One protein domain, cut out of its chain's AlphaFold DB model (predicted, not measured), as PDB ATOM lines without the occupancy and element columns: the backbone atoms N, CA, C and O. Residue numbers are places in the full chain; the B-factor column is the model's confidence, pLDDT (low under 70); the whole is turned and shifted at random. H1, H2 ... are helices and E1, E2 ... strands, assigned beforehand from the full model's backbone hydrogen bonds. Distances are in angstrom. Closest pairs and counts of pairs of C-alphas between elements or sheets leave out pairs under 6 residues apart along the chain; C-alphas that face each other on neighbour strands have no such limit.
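This is residues 192 to 276 of the 314 residues of the protein "Tnp_DDE_dom domain-containing protein" of Mesorhizobium sp. L2C084A000 (UniProt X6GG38). A long, twisted sheet of three strands, E1, E2 and E3, has a helix over each face: H2 runs along the strands on one face, and H3 crosses them on the other. The short helix H1, before H2, only grazes the sheet. The printed part has 85 residues, with three named helices and three named strands in the order H1 H2 E1 E2 E3 H3; the class is mixed, helices and strands, and the sheet, order E1 - E2 - E3, is all antiparallel. The whole is compact, with a radius of gyration of the C-alphas of 13.5 A, yet elongated, spanning 45 by 25 by 25 A.

E1, residues 218 to 226, E2, residues 236 to 244, and E3, residues 247 to 255, form a meander, each strand the antiparallel neighbour of the one before. In the hairpin E1 and E2, N 221 and O 241 are 2.9 A apart; in the hairpin E2 and E3, N 251 and O 240 are 2.8 A apart, both within hydrogen-bond range. H2, residues 200 to 211, lies over E1 and E2 at a height over the sheet of 8.0 A, at 27 degrees to E2 on the local plane; its closest C-alphas to E1 are those of Phe 210 and Val 219, 5.7 A. On the opposite face H3, residues 262 to 273, has a height over the sheet of 8.8 A and runs across the strands, at 82 degrees to E1 on the local plane; its closest C-alphas to E1 are those of Ser 265 and Phe 222, 7.1 A. These are three layers, helices on both faces of a sheet. H1, residues 193 to 198, grazes the sheet with residues 195 to 198 and meets H2 only through their link. Every O i to N i+4 pair is within hydrogen-bond range in H1 and H3, and 7 of 8 in H2.

H1 begins at C-alpha 193, (159.575, 356.946, 257.398), and is 8.8 A long. H2 is 16.7 A, E1 26.6 A, E2 26.0 A, E3 26.1 A and H3 16.5 A long; H3 ends at C-alpha 273, (177.451, 344.589, 252.212).

The C-alphas farthest apart, Trp 214 and Ser 232, are 45.7 A apart. The printed part has no cut and no long link. Residue 214 and residues 259 to 276 have pLDDT under 70.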
ATOM      1  N   THR A 192     163.790 356.033 255.001       90.44
ATOM      2  CA  THR A 192     162.769 357.058 255.277       90.44
ATOM      3  C   THR A 192     161.607 356.488 256.087       90.44
ATOM      4  O   THR A 192     161.410 355.274 256.167       90.44
ATOM      5  N   THR A 193     160.797 357.361 256.687       91.38
ATOM      6  CA  THR A 193     159.575 356.946 257.398       91.38
ATOM      7  C   THR A 193     158.619 356.185 256.476       91.38
ATOM      8  O   THR A 193     158.042 355.185 256.895       91.38
ATOM      9  N   THR A 194     158.501 356.595 255.212       91.00
ATOM     10  CA  THR A 194     157.690 355.904 254.198       91.00
ATOM     11  C   THR A 194     158.221 354.501 253.914       91.00
ATOM     12  O   THR A 194     157.473 353.533 254.028       91.00
ATOM     13  N   LEU A 195     159.523 354.355 253.646       90.69
ATOM     14  CA  LEU A 195     160.149 353.048 253.403       90.69
ATOM     15  C   LEU A 195     159.999 352.105 254.604       90.69
ATOM     16  O   LEU A 195     159.660 350.935 254.441       90.69
ATOM     17  N   ARG A 196     160.171 352.627 255.827       92.12
ATOM     18  CA  ARG A 196     159.950 351.863 257.064       92.12
ATOM     19  C   ARG A 196     158.508 351.375 257.199       92.12
ATOM     20  O   ARG A 196     158.307 350.229 257.591       92.12
ATOM     21  N   LYS A 197     157.516 352.198 256.840       93.38
ATOM     22  CA  LYS A 197     156.102 351.786 256.820       93.38
ATOM     23  C   LYS A 197     155.861 350.654 255.818       93.38
ATOM     24  O   LYS A 197     155.223 349.669 256.174       93.38
ATOM     25  N   HIS A 198     156.441 350.729 254.617       91.38
ATOM     26  CA  HIS A 198     156.283 349.680 253.599       91.38
ATOM     27  C   HIS A 198     156.810 348.305 254.028       91.38
ATOM     28  O   HIS A 198     156.327 347.289 253.523       91.38
ATOM     29  N   VAL A 199     157.774 348.245 254.950       93.56
ATOM     30  CA  VAL A 199     158.350 346.984 255.447       93.56
ATOM     31  C   VAL A 199     157.901 346.618 256.857       93.56
ATOM     32  O   VAL A 199     158.411 345.644 257.399       93.56
ATOM     33  N   ALA A 200     156.962 347.354 257.459       94.06
ATOM     34  CA  ALA A 200     156.555 347.141 258.848       94.06
ATOM     35  C   ALA A 200     156.040 345.711 259.091       94.06
ATOM     36  O   ALA A 200     156.546 345.015 259.966       94.06
ATOM     37  N   GLU A 201     155.122 345.230 258.253       94.31
ATOM     38  CA  GLU A 201     154.603 343.856 258.333       94.31
ATOM     39  C   GLU A 201     155.691 342.807 258.079       94.31
ATOM     40  O   GLU A 201     155.756 341.787 258.767       94.31
ATOM     41  N   LEU A 202     156.584 343.068 257.113       93.12
ATOM     42  CA  LEU A 202     157.709 342.179 256.836       93.12
ATOM     43  C   LEU A 202     158.627 342.088 258.056       93.12
ATOM     44  O   LEU A 202     159.048 340.991 258.413       93.12
ATOM     45  N   LYS A 203     158.907 343.218 258.708       93.25
ATOM     46  CA  LYS A 203     159.696 343.302 259.935       93.25
ATOM     47  C   LYS A 203     159.061 342.474 261.044       93.25
ATOM     48  O   LYS A 203     159.705 341.537 261.505       93.25
ATOM     49  N   THR A 204     157.800 342.733 261.386       93.69
ATOM     50  CA  THR A 204     157.064 341.978 262.415       93.69
ATOM     51  C   THR A 204     157.082 340.476 262.128       93.69
ATOM     52  O   THR A 204     157.461 339.679 262.982       93.69
ATOM     53  N   GLY A 205     156.760 340.077 260.894       92.75
ATOM     54  CA  GLY A 205     156.750 338.669 260.506       92.75
ATOM     55  C   GLY A 205     158.138 338.021 260.441       92.75
ATOM     56  O   GLY A 205     158.238 336.799 260.496       92.75
ATOM     57  N   THR A 206     159.215 338.796 260.290       90.81
ATOM     58  CA  THR A 206     160.595 338.280 260.349       90.81
ATOM     59  C   THR A 206     161.044 338.118 261.798       90.81
ATOM     60  O   THR A 206     161.653 337.103 262.120       90.81
ATOM     61  N   THR A 207     160.670 339.046 262.680       91.25
ATOM     62  CA  THR A 207     160.929 338.951 264.123       91.25
ATOM     63  C   THR A 207     160.246 337.736 264.742       91.25
ATOM     64  O   THR A 207     160.931 336.921 265.350       91.25
ATOM     65  N   ALA A 208     158.957 337.515 264.468       92.12
ATOM     66  CA  ALA A 208     158.246 336.330 264.962       92.12
ATOM     67  C   ALA A 208     158.876 335.005 264.476       92.12
ATOM     68  O   ALA A 208     158.897 334.001 265.189       92.12
ATOM     69  N   ARG A 209     159.430 334.987 263.253       89.69
ATOM     70  CA  ARG A 209     160.176 333.826 262.732       89.69
ATOM     71  C   ARG A 209     161.514 333.626 263.433       89.69
ATOM     72  O   ARG A 209     161.914 332.487 263.623       89.69
ATOM     73  N   PHE A 210     162.210 334.706 263.774       88.94
ATOM     74  CA  PHE A 210     163.461 334.630 264.524       88.94
ATOM     75  C   PHE A 210     163.220 334.094 265.941       88.94
ATOM     76  O   PHE A 210     163.896 333.161 266.351       88.94
ATOM     77  N   GLU A 211     162.190 334.586 266.635       87.88
ATOM     78  CA  GLU A 211     161.813 334.143 267.990       87.88
ATOM     79  C   GLU A 211     161.423 332.660 268.061       87.88
ATOM     80  O   GLU A 211     161.623 332.002 269.078       87.88
ATOM     81  N   THR A 212     160.886 332.116 266.969       87.88
ATOM     82  CA  THR A 212     160.529 330.695 266.857       87.88
ATOM     83  C   THR A 212     161.661 329.830 266.292       87.88
ATOM     84  O   THR A 212     161.543 328.602 266.261       87.88
ATOM     85  N   SER A 213     162.769 330.438 265.850       81.25
ATOM     86  CA  SER A 213     163.891 329.737 265.230       81.25
ATOM     87  C   SER A 213     164.999 329.446 266.239       81.25
ATOM     88  O   SER A 213     165.878 330.261 266.499       81.25
ATOM     89  N   TRP A 214     165.018 328.216 266.742       66.88
ATOM     90  CA  TRP A 214     166.033 327.729 267.686       66.88
ATOM     91  C   TRP A 214     167.369 327.339 267.028       66.88
ATOM     92  O   TRP A 214     168.291 326.908 267.715       66.88
ATOM     93  N   LYS A 215     167.471 327.416 265.692       70.19
ATOM     94  CA  LYS A 215     168.601 326.870 264.911       70.19
ATOM     95  C   LYS A 215     169.400 327.911 264.126       70.19
ATOM     96  O   LYS A 215     170.378 327.544 263.481       70.19
ATOM     97  N   THR A 216     168.990 329.179 264.121       73.19
ATOM     98  CA  THR A 216     169.614 330.210 263.279       73.19
ATOM     99  C   THR A 216     169.965 331.442 264.094       73.19
ATOM    100  O   THR A 216     169.099 331.992 264.767       73.19
ATOM    101  N   ASN A 217     171.196 331.931 263.951       82.44
ATOM    102  CA  ASN A 217     171.631 333.179 264.587       82.44
ATOM    103  C   ASN A 217     170.979 334.430 263.964       82.44
ATOM    104  O   ASN A 217     171.014 335.501 264.567       82.44
ATOM    105  N   GLU A 218     170.368 334.291 262.783       86.19
ATOM    106  CA  GLU A 218     169.682 335.365 262.063       86.19
ATOM    107  C   GLU A 218     168.609 334.827 261.099       86.19
ATOM    108  O   GLU A 218     168.705 333.706 260.592       86.19
ATOM    109  N   VAL A 219     167.589 335.640 260.813       87.00
ATOM    110  CA  VAL A 219     166.575 335.393 259.778       87.00
ATOM    111  C   VAL A 219     166.519 336.592 258.836       87.00
ATOM    112  O   VAL A 219     166.362 337.729 259.274       87.00
ATOM    113  N   CYS A 220     166.593 336.341 257.528       87.88
ATOM    114  CA  CYS A 220     166.614 337.379 256.498       87.88
ATOM    115  C   CYS A 220     165.469 337.196 255.489       87.88
ATOM    116  O   CYS A 220     165.236 336.093 254.983       87.88
ATOM    117  N   ARG A 221     164.735 338.274 255.189       89.06
ATOM    118  CA  ARG A 221     163.657 338.300 254.186       89.06
ATOM    119  C   ARG A 221     163.731 339.556 253.322       89.06
ATOM    120  O   ARG A 221     164.237 340.589 253.750       89.06
ATOM    121  N   PHE A 222     163.174 339.466 252.116       88.88
ATOM    122  CA  PHE A 222     163.195 340.543 251.127       88.88
ATOM    123  C   PHE A 222     161.782 340.979 250.738       88.88
ATOM    124  O   PHE A 222     160.854 340.166 250.758       88.88
ATOM    125  N   LYS A 223     161.633 342.253 250.372       89.38
ATOM    126  CA  LYS A 223     160.429 342.812 249.745       89.38
ATOM    127  C   LYS A 223     160.831 343.749 248.617       89.38
ATOM    128  O   LYS A 223     161.655 344.635 248.820       89.38
ATOM    129  N   GLU A 224     160.225 343.549 247.460       89.56
ATOM    130  CA  GLU A 224     160.345 344.439 246.311       89.56
ATOM    131  C   GLU A 224     159.267 345.522 246.390       89.56
ATOM    132  O   GLU A 224     158.158 345.282 246.879       89.56
ATOM    133  N   MET A 225     159.620 346.731 245.971       88.00
ATOM    134  CA  MET A 225     158.713 347.866 245.883       88.00
ATOM    135  C   MET A 225     159.196 348.855 244.830       88.00
ATOM    136  O   MET A 225     160.365 348.862 244.447       88.00
ATOM    137  N   ASP A 226     158.288 349.721 244.413       85.44
ATOM    138  CA  ASP A 226     158.583 350.771 243.454       85.44
ATOM    139  C   ASP A 226     159.266 351.969 244.126       85.44
ATOM    140  O   ASP A 226     158.953 352.361 245.254       85.44
ATOM    141  N   GLY A 227     160.236 352.538 243.415       77.06
ATOM    142  CA  GLY A 227     160.977 353.730 243.799       77.06
ATOM    143  C   GLY A 227     160.132 355.003 243.765       77.06
ATOM    144  O   GLY A 227     158.960 355.010 243.396       77.06
ATOM    145  N   ALA A 228     160.745 356.116 244.168       76.56
ATOM    146  CA  ALA A 228     160.039 357.383 244.317       76.56
ATOM    147  C   ALA A 228     159.484 357.905 242.979       76.56
ATOM    148  O   ALA A 228     160.213 358.022 241.996       76.56
ATOM    149  N   ALA A 229     158.215 358.331 242.981       72.62
ATOM    150  CA  ALA A 229     157.559 358.944 241.821       72.62
ATOM    151  C   ALA A 229     158.186 360.286 241.386       72.62
ATOM    152  O   ALA A 229     157.923 360.763 240.290       72.62
ATOM    153  N   SER A 230     159.015 360.901 242.239       78.38
ATOM    154  CA  SER A 230     159.762 362.124 241.925       78.38
ATOM    155  C   SER A 230     160.980 361.887 241.027       78.38
ATOM    156  O   SER A 230     161.649 362.846 240.641       78.38
ATOM    157  N   TRP A 231     161.313 360.633 240.724       84.69
ATOM    158  CA  TRP A 231     162.380 360.293 239.790       84.69
ATOM    159  C   TRP A 231     161.847 360.244 238.360       84.69
ATOM    160  O   TRP A 231     160.658 360.057 238.126       84.69
ATOM    161  N   SER A 232     162.749 360.369 237.387       81.62
ATOM    162  CA  SER A 232     162.423 360.351 235.952       81.62
ATOM    163  C   SER A 232     161.671 359.089 235.496       81.62
ATOM    164  O   SER A 232     161.008 359.099 234.462       81.62
ATOM    165  N   ARG A 233     161.797 357.987 236.249       82.44
ATOM    166  CA  ARG A 233     161.127 356.703 236.027       82.44
ATOM    167  C   ARG A 233     161.160 355.884 237.316       82.44
ATOM    168  O   ARG A 233     162.150 355.943 238.045       82.44
ATOM    169  N   VAL A 234     160.130 355.063 237.516       81.88
ATOM    170  CA  VAL A 234     160.047 354.073 238.600       81.88
ATOM    171  C   VAL A 234     161.248 353.125 238.562       81.88
ATOM    172  O   VAL A 234     161.495 352.472 237.548       81.88
ATOM    173  N   GLU A 235     161.987 353.068 239.667       85.06
ATOM    174  CA  GLU A 235     163.068 352.102 239.875       85.06
ATOM    175  C   GLU A 235     162.638 350.968 240.789       85.06
ATOM    176  O   GLU A 235     161.791 351.159 241.656       85.06
ATOM    177  N   LEU A 236     163.290 349.814 240.658       88.62
ATOM    178  CA  LEU A 236     163.117 348.728 241.609       88.62
ATOM    179  C   LEU A 236     163.870 349.049 242.902       88.62
ATOM    180  O   LEU A 236     165.099 349.186 242.918       88.62
ATOM    181  N   VAL A 237     163.126 349.126 244.000       90.31
ATOM    182  CA  VAL A 237     163.660 349.175 245.357       90.31
ATOM    183  C   VAL A 237     163.515 347.799 245.986       90.31
ATOM    184  O   VAL A 237     162.440 347.203 246.004       90.31
ATOM    185  N   ILE A 238     164.606 347.299 246.553       90.44
ATOM    186  CA  ILE A 238     164.604 346.055 247.314       90.44
ATOM    187  C   ILE A 238     164.865 346.411 248.767       90.44
ATOM    188  O   ILE A 238     165.860 347.056 249.097       90.44
ATOM    189  N   ALA A 239     163.977 345.971 249.648       91.38
ATOM    190  CA  ALA A 239     164.195 345.999 251.078       91.38
ATOM    191  C   ALA A 239     164.680 344.637 251.566       91.38
ATOM    192  O   ALA A 239     164.085 343.611 251.236       91.38
ATOM    193  N   ARG A 240     165.720 344.639 252.397       91.50
ATOM    194  CA  ARG A 240     166.177 343.497 253.185       91.50
ATOM    195  C   ARG A 240     165.828 343.753 254.637       91.50
ATOM    196  O   ARG A 240     166.229 344.770 255.188       91.50
ATOM    197  N   VAL A 241     165.126 342.819 255.256       91.12
ATOM    198  CA  VAL A 241     164.898 342.797 256.698       91.12
ATOM    199  C   VAL A 241     165.664 341.613 257.254       91.12
ATOM    200  O   VAL A 241     165.306 340.464 256.999       91.12
ATOM    201  N   GLU A 242     166.717 341.913 257.997       91.00
ATOM    202  CA  GLU A 242     167.506 340.938 258.743       91.00
ATOM    203  C   GLU A 242     167.166 341.079 260.225       91.00
ATOM    204  O   GLU A 242     167.055 342.198 260.724       91.00
ATOM    205  N   VAL A 243     166.930 339.971 260.922       91.06
ATOM    206  CA  VAL A 243     166.672 339.956 262.365       91.06
ATOM    207  C   VAL A 243     167.637 338.984 263.011       91.06
ATOM    208  O   VAL A 243     167.649 337.810 262.650       91.06
ATOM    209  N   GLY A 244     168.417 339.481 263.965       89.25
ATOM    210  CA  GLY A 244     169.305 338.683 264.804       89.25
ATOM    211  C   GLY A 244     169.201 339.105 266.267       89.25
ATOM    212  O   GLY A 244     168.292 339.842 266.654       89.25
ATOM    213  N   ALA A 245     170.175 338.699 267.083       86.25
ATOM    214  CA  ALA A 245     170.195 338.997 268.521       86.25
ATOM    215  C   ALA A 245     170.160 340.504 268.861       86.25
ATOM    216  O   ALA A 245     169.706 340.884 269.935       86.25
ATOM    217  N   GLN A 246     170.612 341.373 267.949       87.38
ATOM    218  CA  GLN A 246     170.602 342.836 268.115       87.38
ATOM    219  C   GLN A 246     169.295 343.497 267.640       87.38
ATOM    220  O   GLN A 246     169.191 344.723 267.603       87.38
ATOM    221  N   GLY A 247     168.291 342.699 267.272       89.25
ATOM    222  CA  GLY A 247     167.024 343.165 266.725       89.25
ATOM    223  C   GLY A 247     167.008 343.186 265.198       89.25
ATOM    224  O   GLY A 247     167.790 342.514 264.527       89.25
ATOM    225  N   ALA A 248     166.048 343.928 264.647       89.75
ATOM    226  CA  ALA A 248     165.814 343.996 263.210       89.75
ATOM    227  C   ALA A 248     166.577 345.154 262.546       89.75
ATOM    228  O   ALA A 248     166.396 346.309 262.939       89.75
ATOM    229  N   ASP A 249     167.310 344.854 261.474       89.94
ATOM    230  CA  ASP A 249     168.044 345.794 260.621       89.94
ATOM    231  C   ASP A 249     167.418 345.847 259.209       89.94
ATOM    232  O   ASP A 249     167.750 345.035 258.334       89.94
ATOM    233  N   PRO A 250     166.452 346.757 258.964       91.00
ATOM    234  CA  PRO A 250     165.915 346.984 257.631       91.00
ATOM    235  C   PRO A 250     166.861 347.861 256.795       91.00
ATOM    236  O   PRO A 250     167.090 349.029 257.113       91.00
ATOM    237  N   ARG A 251     167.323 347.331 255.661       91.75
ATOM    238  CA  ARG A 251     168.119 348.053 254.659       91.75
ATOM    239  C   ARG A 251     167.402 348.121 253.324       91.75
ATOM    240  O   ARG A 251     166.636 347.226 252.975       91.75
ATOM    241  N   PHE A 252     167.687 349.167 252.564       92.19
ATOM    242  CA  PHE A 252     167.060 349.425 251.275       92.19
ATOM    243  C   PHE A 252     168.137 349.666 250.232       92.19
ATOM    244  O   PHE A 252     169.148 350.309 250.518       92.19
ATOM    245  N   ILE A 253     167.900 349.167 249.028       92.56
ATOM    246  CA  ILE A 253     168.713 349.452 247.850       92.56
ATOM    247  C   ILE A 253     167.807 349.803 246.680       92.56
ATOM    248  O   ILE A 253     166.665 349.350 246.617       92.56
ATOM    249  N   VAL A 254     168.344 350.565 245.740       91.94
ATOM    250  CA  VAL A 254     167.773 350.779 244.412       91.94
ATOM    251  C   VAL A 254     168.671 350.113 243.374       91.94
ATOM    252  O   VAL A 254     169.901 350.188 243.469       91.94
ATOM    253  N   THR A 255     168.080 349.450 242.382       91.75
ATOM    254  CA  THR A 255     168.841 348.789 241.319       91.75
ATOM    255  C   THR A 255     168.101 348.765 239.984       91.75
ATOM    256  O   THR A 255     166.875 348.708 239.945       91.75
ATOM    257  N   ASN A 256     168.861 348.766 238.886       90.25
ATOM    258  CA  ASN A 256     168.379 348.444 237.538       90.25
ATOM    259  C   ASN A 256     168.724 347.002 237.109       90.25
ATOM    260  O   ASN A 256     168.472 346.624 235.965       90.25
ATOM    261  N   VAL A 257     169.305 346.195 238.004       87.56
ATOM    262  CA  VAL A 257     169.683 344.806 237.728       87.56
ATOM    263  C   VAL A 257     168.478 343.883 237.964       87.56
ATOM    264  O   VAL A 257     167.878 343.939 239.039       87.56
ATOM    265  N   PRO A 258     168.130 342.988 237.018       77.00
ATOM    266  CA  PRO A 258     167.002 342.073 237.181       77.00
ATOM    267  C   PRO A 258     167.145 341.134 238.389       77.00
ATOM    268  O   PRO A 258     168.137 340.407 238.527       77.00
ATOM    269  N   VAL A 259     166.108 341.082 239.229       65.00
ATOM    270  CA  VAL A 259     166.034 340.216 240.415       65.00
ATOM    271  C   VAL A 259     165.263 338.946 240.073       65.00
ATOM    272  O   VAL A 259     164.124 338.734 240.469       65.00
ATOM    273  N   GLU A 260     165.875 338.045 239.315       49.62
ATOM    274  CA  GLU A 260     165.270 336.724 239.140       49.62
ATOM    275  C   GLU A 260     165.571 335.880 240.393       49.62
ATOM    276  O   GLU A 260     166.638 335.270 240.502       49.62
ATOM    277  N   ARG A 261     164.603 335.820 241.322       51.19
ATOM    278  CA  ARG A 261     164.507 334.950 242.522       51.19
ATOM    279  C   ARG A 261     165.049 335.524 243.856       51.19
ATOM    280  O   ARG A 261     166.085 336.190 243.871       51.19
ATOM    281  N   PRO A 262     164.477 335.102 245.014       46.72
ATOM    282  CA  PRO A 262     164.911 335.511 246.365       46.72
ATOM    283  C   PRO A 262     166.380 335.202 246.709       46.72
ATOM    284  O   PRO A 262     166.977 335.833 247.570       46.72
ATOM    285  N   ARG A 263     167.000 334.219 246.041       46.97
ATOM    286  CA  ARG A 263     168.432 333.914 246.225       46.97
ATOM    287  C   ARG A 263     169.347 334.948 245.553       46.97
ATOM    288  O   ARG A 263     170.484 335.119 245.987       46.97
ATOM    289  N   ARG A 264     168.878 335.640 244.501       53.34
ATOM    290  CA  ARG A 264     169.611 336.756 243.879       53.34
ATOM    291  C   ARG A 264     169.461 338.041 244.687       53.34
ATOM    292  O   ARG A 264     170.453 338.746 244.791       53.34
ATOM    293  N   SER A 265     168.321 338.307 245.334       50.62
ATOM    294  CA  SER A 265     168.197 339.459 246.248       50.62
ATOM    295  C   SER A 265     169.171 339.362 247.426       50.62
ATOM    296  O   SER A 265     169.787 340.365 247.775       50.62
ATOM    297  N   THR A 266     169.417 338.154 247.960       51.38
ATOM    298  CA  THR A 266     170.510 337.920 248.919       51.38
ATOM    299  C   THR A 266     171.857 338.286 248.314       51.38
ATOM    300  O   THR A 266     172.537 339.121 248.879       51.38
ATOM    301  N   ARG A 267     172.215 337.770 247.129       51.81
ATOM    302  CA  ARG A 267     173.502 338.088 246.479       51.81
ATOM    303  C   ARG A 267     173.678 339.567 246.137       51.81
ATOM    304  O   ARG A 267     174.793 340.049 246.233       51.81
ATOM    305  N   ILE A 268     172.620 340.281 245.756       57.44
ATOM    306  CA  ILE A 268     172.646 341.727 245.480       57.44
ATOM    307  C   ILE A 268     172.922 342.508 246.777       57.44
ATOM    308  O   ILE A 268     173.730 343.433 246.777       57.44
ATOM    309  N   PHE A 269     172.313 342.102 247.896       55.66
ATOM    310  CA  PHE A 269     172.565 342.704 249.208       55.66
ATOM    311  C   PHE A 269     173.907 342.302 249.824       55.66
ATOM    312  O   PHE A 269     174.567 343.151 250.404       55.66
ATOM    313  N   THR A 270     174.321 341.040 249.708       51.91
ATOM    314  CA  THR A 270     175.639 340.562 250.145       51.91
ATOM    315  C   THR A 270     176.731 341.248 249.327       51.91
ATOM    316  O   THR A 270     177.678 341.769 249.895       51.91
ATOM    317  N   ALA A 271     176.520 341.411 248.018       47.50
ATOM    318  CA  ALA A 271     177.364 342.242 247.177       47.50
ATOM    319  C   ALA A 271     177.417 343.700 247.682       47.50
ATOM    320  O   ALA A 271     178.489 344.278 247.728       47.50
ATOM    321  N   ALA A 272     176.307 344.310 248.087       48.69
ATOM    322  CA  ALA A 272     176.334 345.663 248.647       48.69
ATOM    323  C   ALA A 272     176.933 345.752 250.073       48.69
ATOM    324  O   ALA A 272     177.205 346.854 250.532       48.69
ATOM    325  N   ALA A 273     177.104 344.629 250.785       40.56
ATOM    326  CA  ALA A 273     177.451 344.589 252.212       40.56
ATOM    327  C   ALA A 273     178.783 343.884 252.542       40.56
ATOM    328  O   ALA A 273     179.205 343.918 253.697       40.56
ATOM    329  N   GLU A 274     179.458 343.257 251.574       32.72
ATOM    330  CA  GLU A 274     180.774 342.627 251.750       32.72
ATOM    331  C   GLU A 274     181.904 343.668 251.740       32.72
ATOM    332  O   GLU A 274     182.777 343.685 250.878       32.72
ATOM    333  N   ARG A 275     181.921 344.524 252.762       34.38
ATOM    334  CA  ARG A 275     183.180 344.926 253.391       34.38
ATOM    335  C   ARG A 275     183.042 344.757 254.899       34.38
ATOM    336  O   ARG A 275     182.022 345.162 255.462       34.38
ATOM    337  N   PRO A 276     184.038 344.161 255.576       25.48
ATOM    338  CA  PRO A 276     184.082 344.214 257.025       25.48
ATOM    339  C   PRO A 276     184.038 345.683 257.439       25.48
ATOM    340  O   PRO A 276     184.717 346.516 256.839       25.48
TER     341      PRO A 276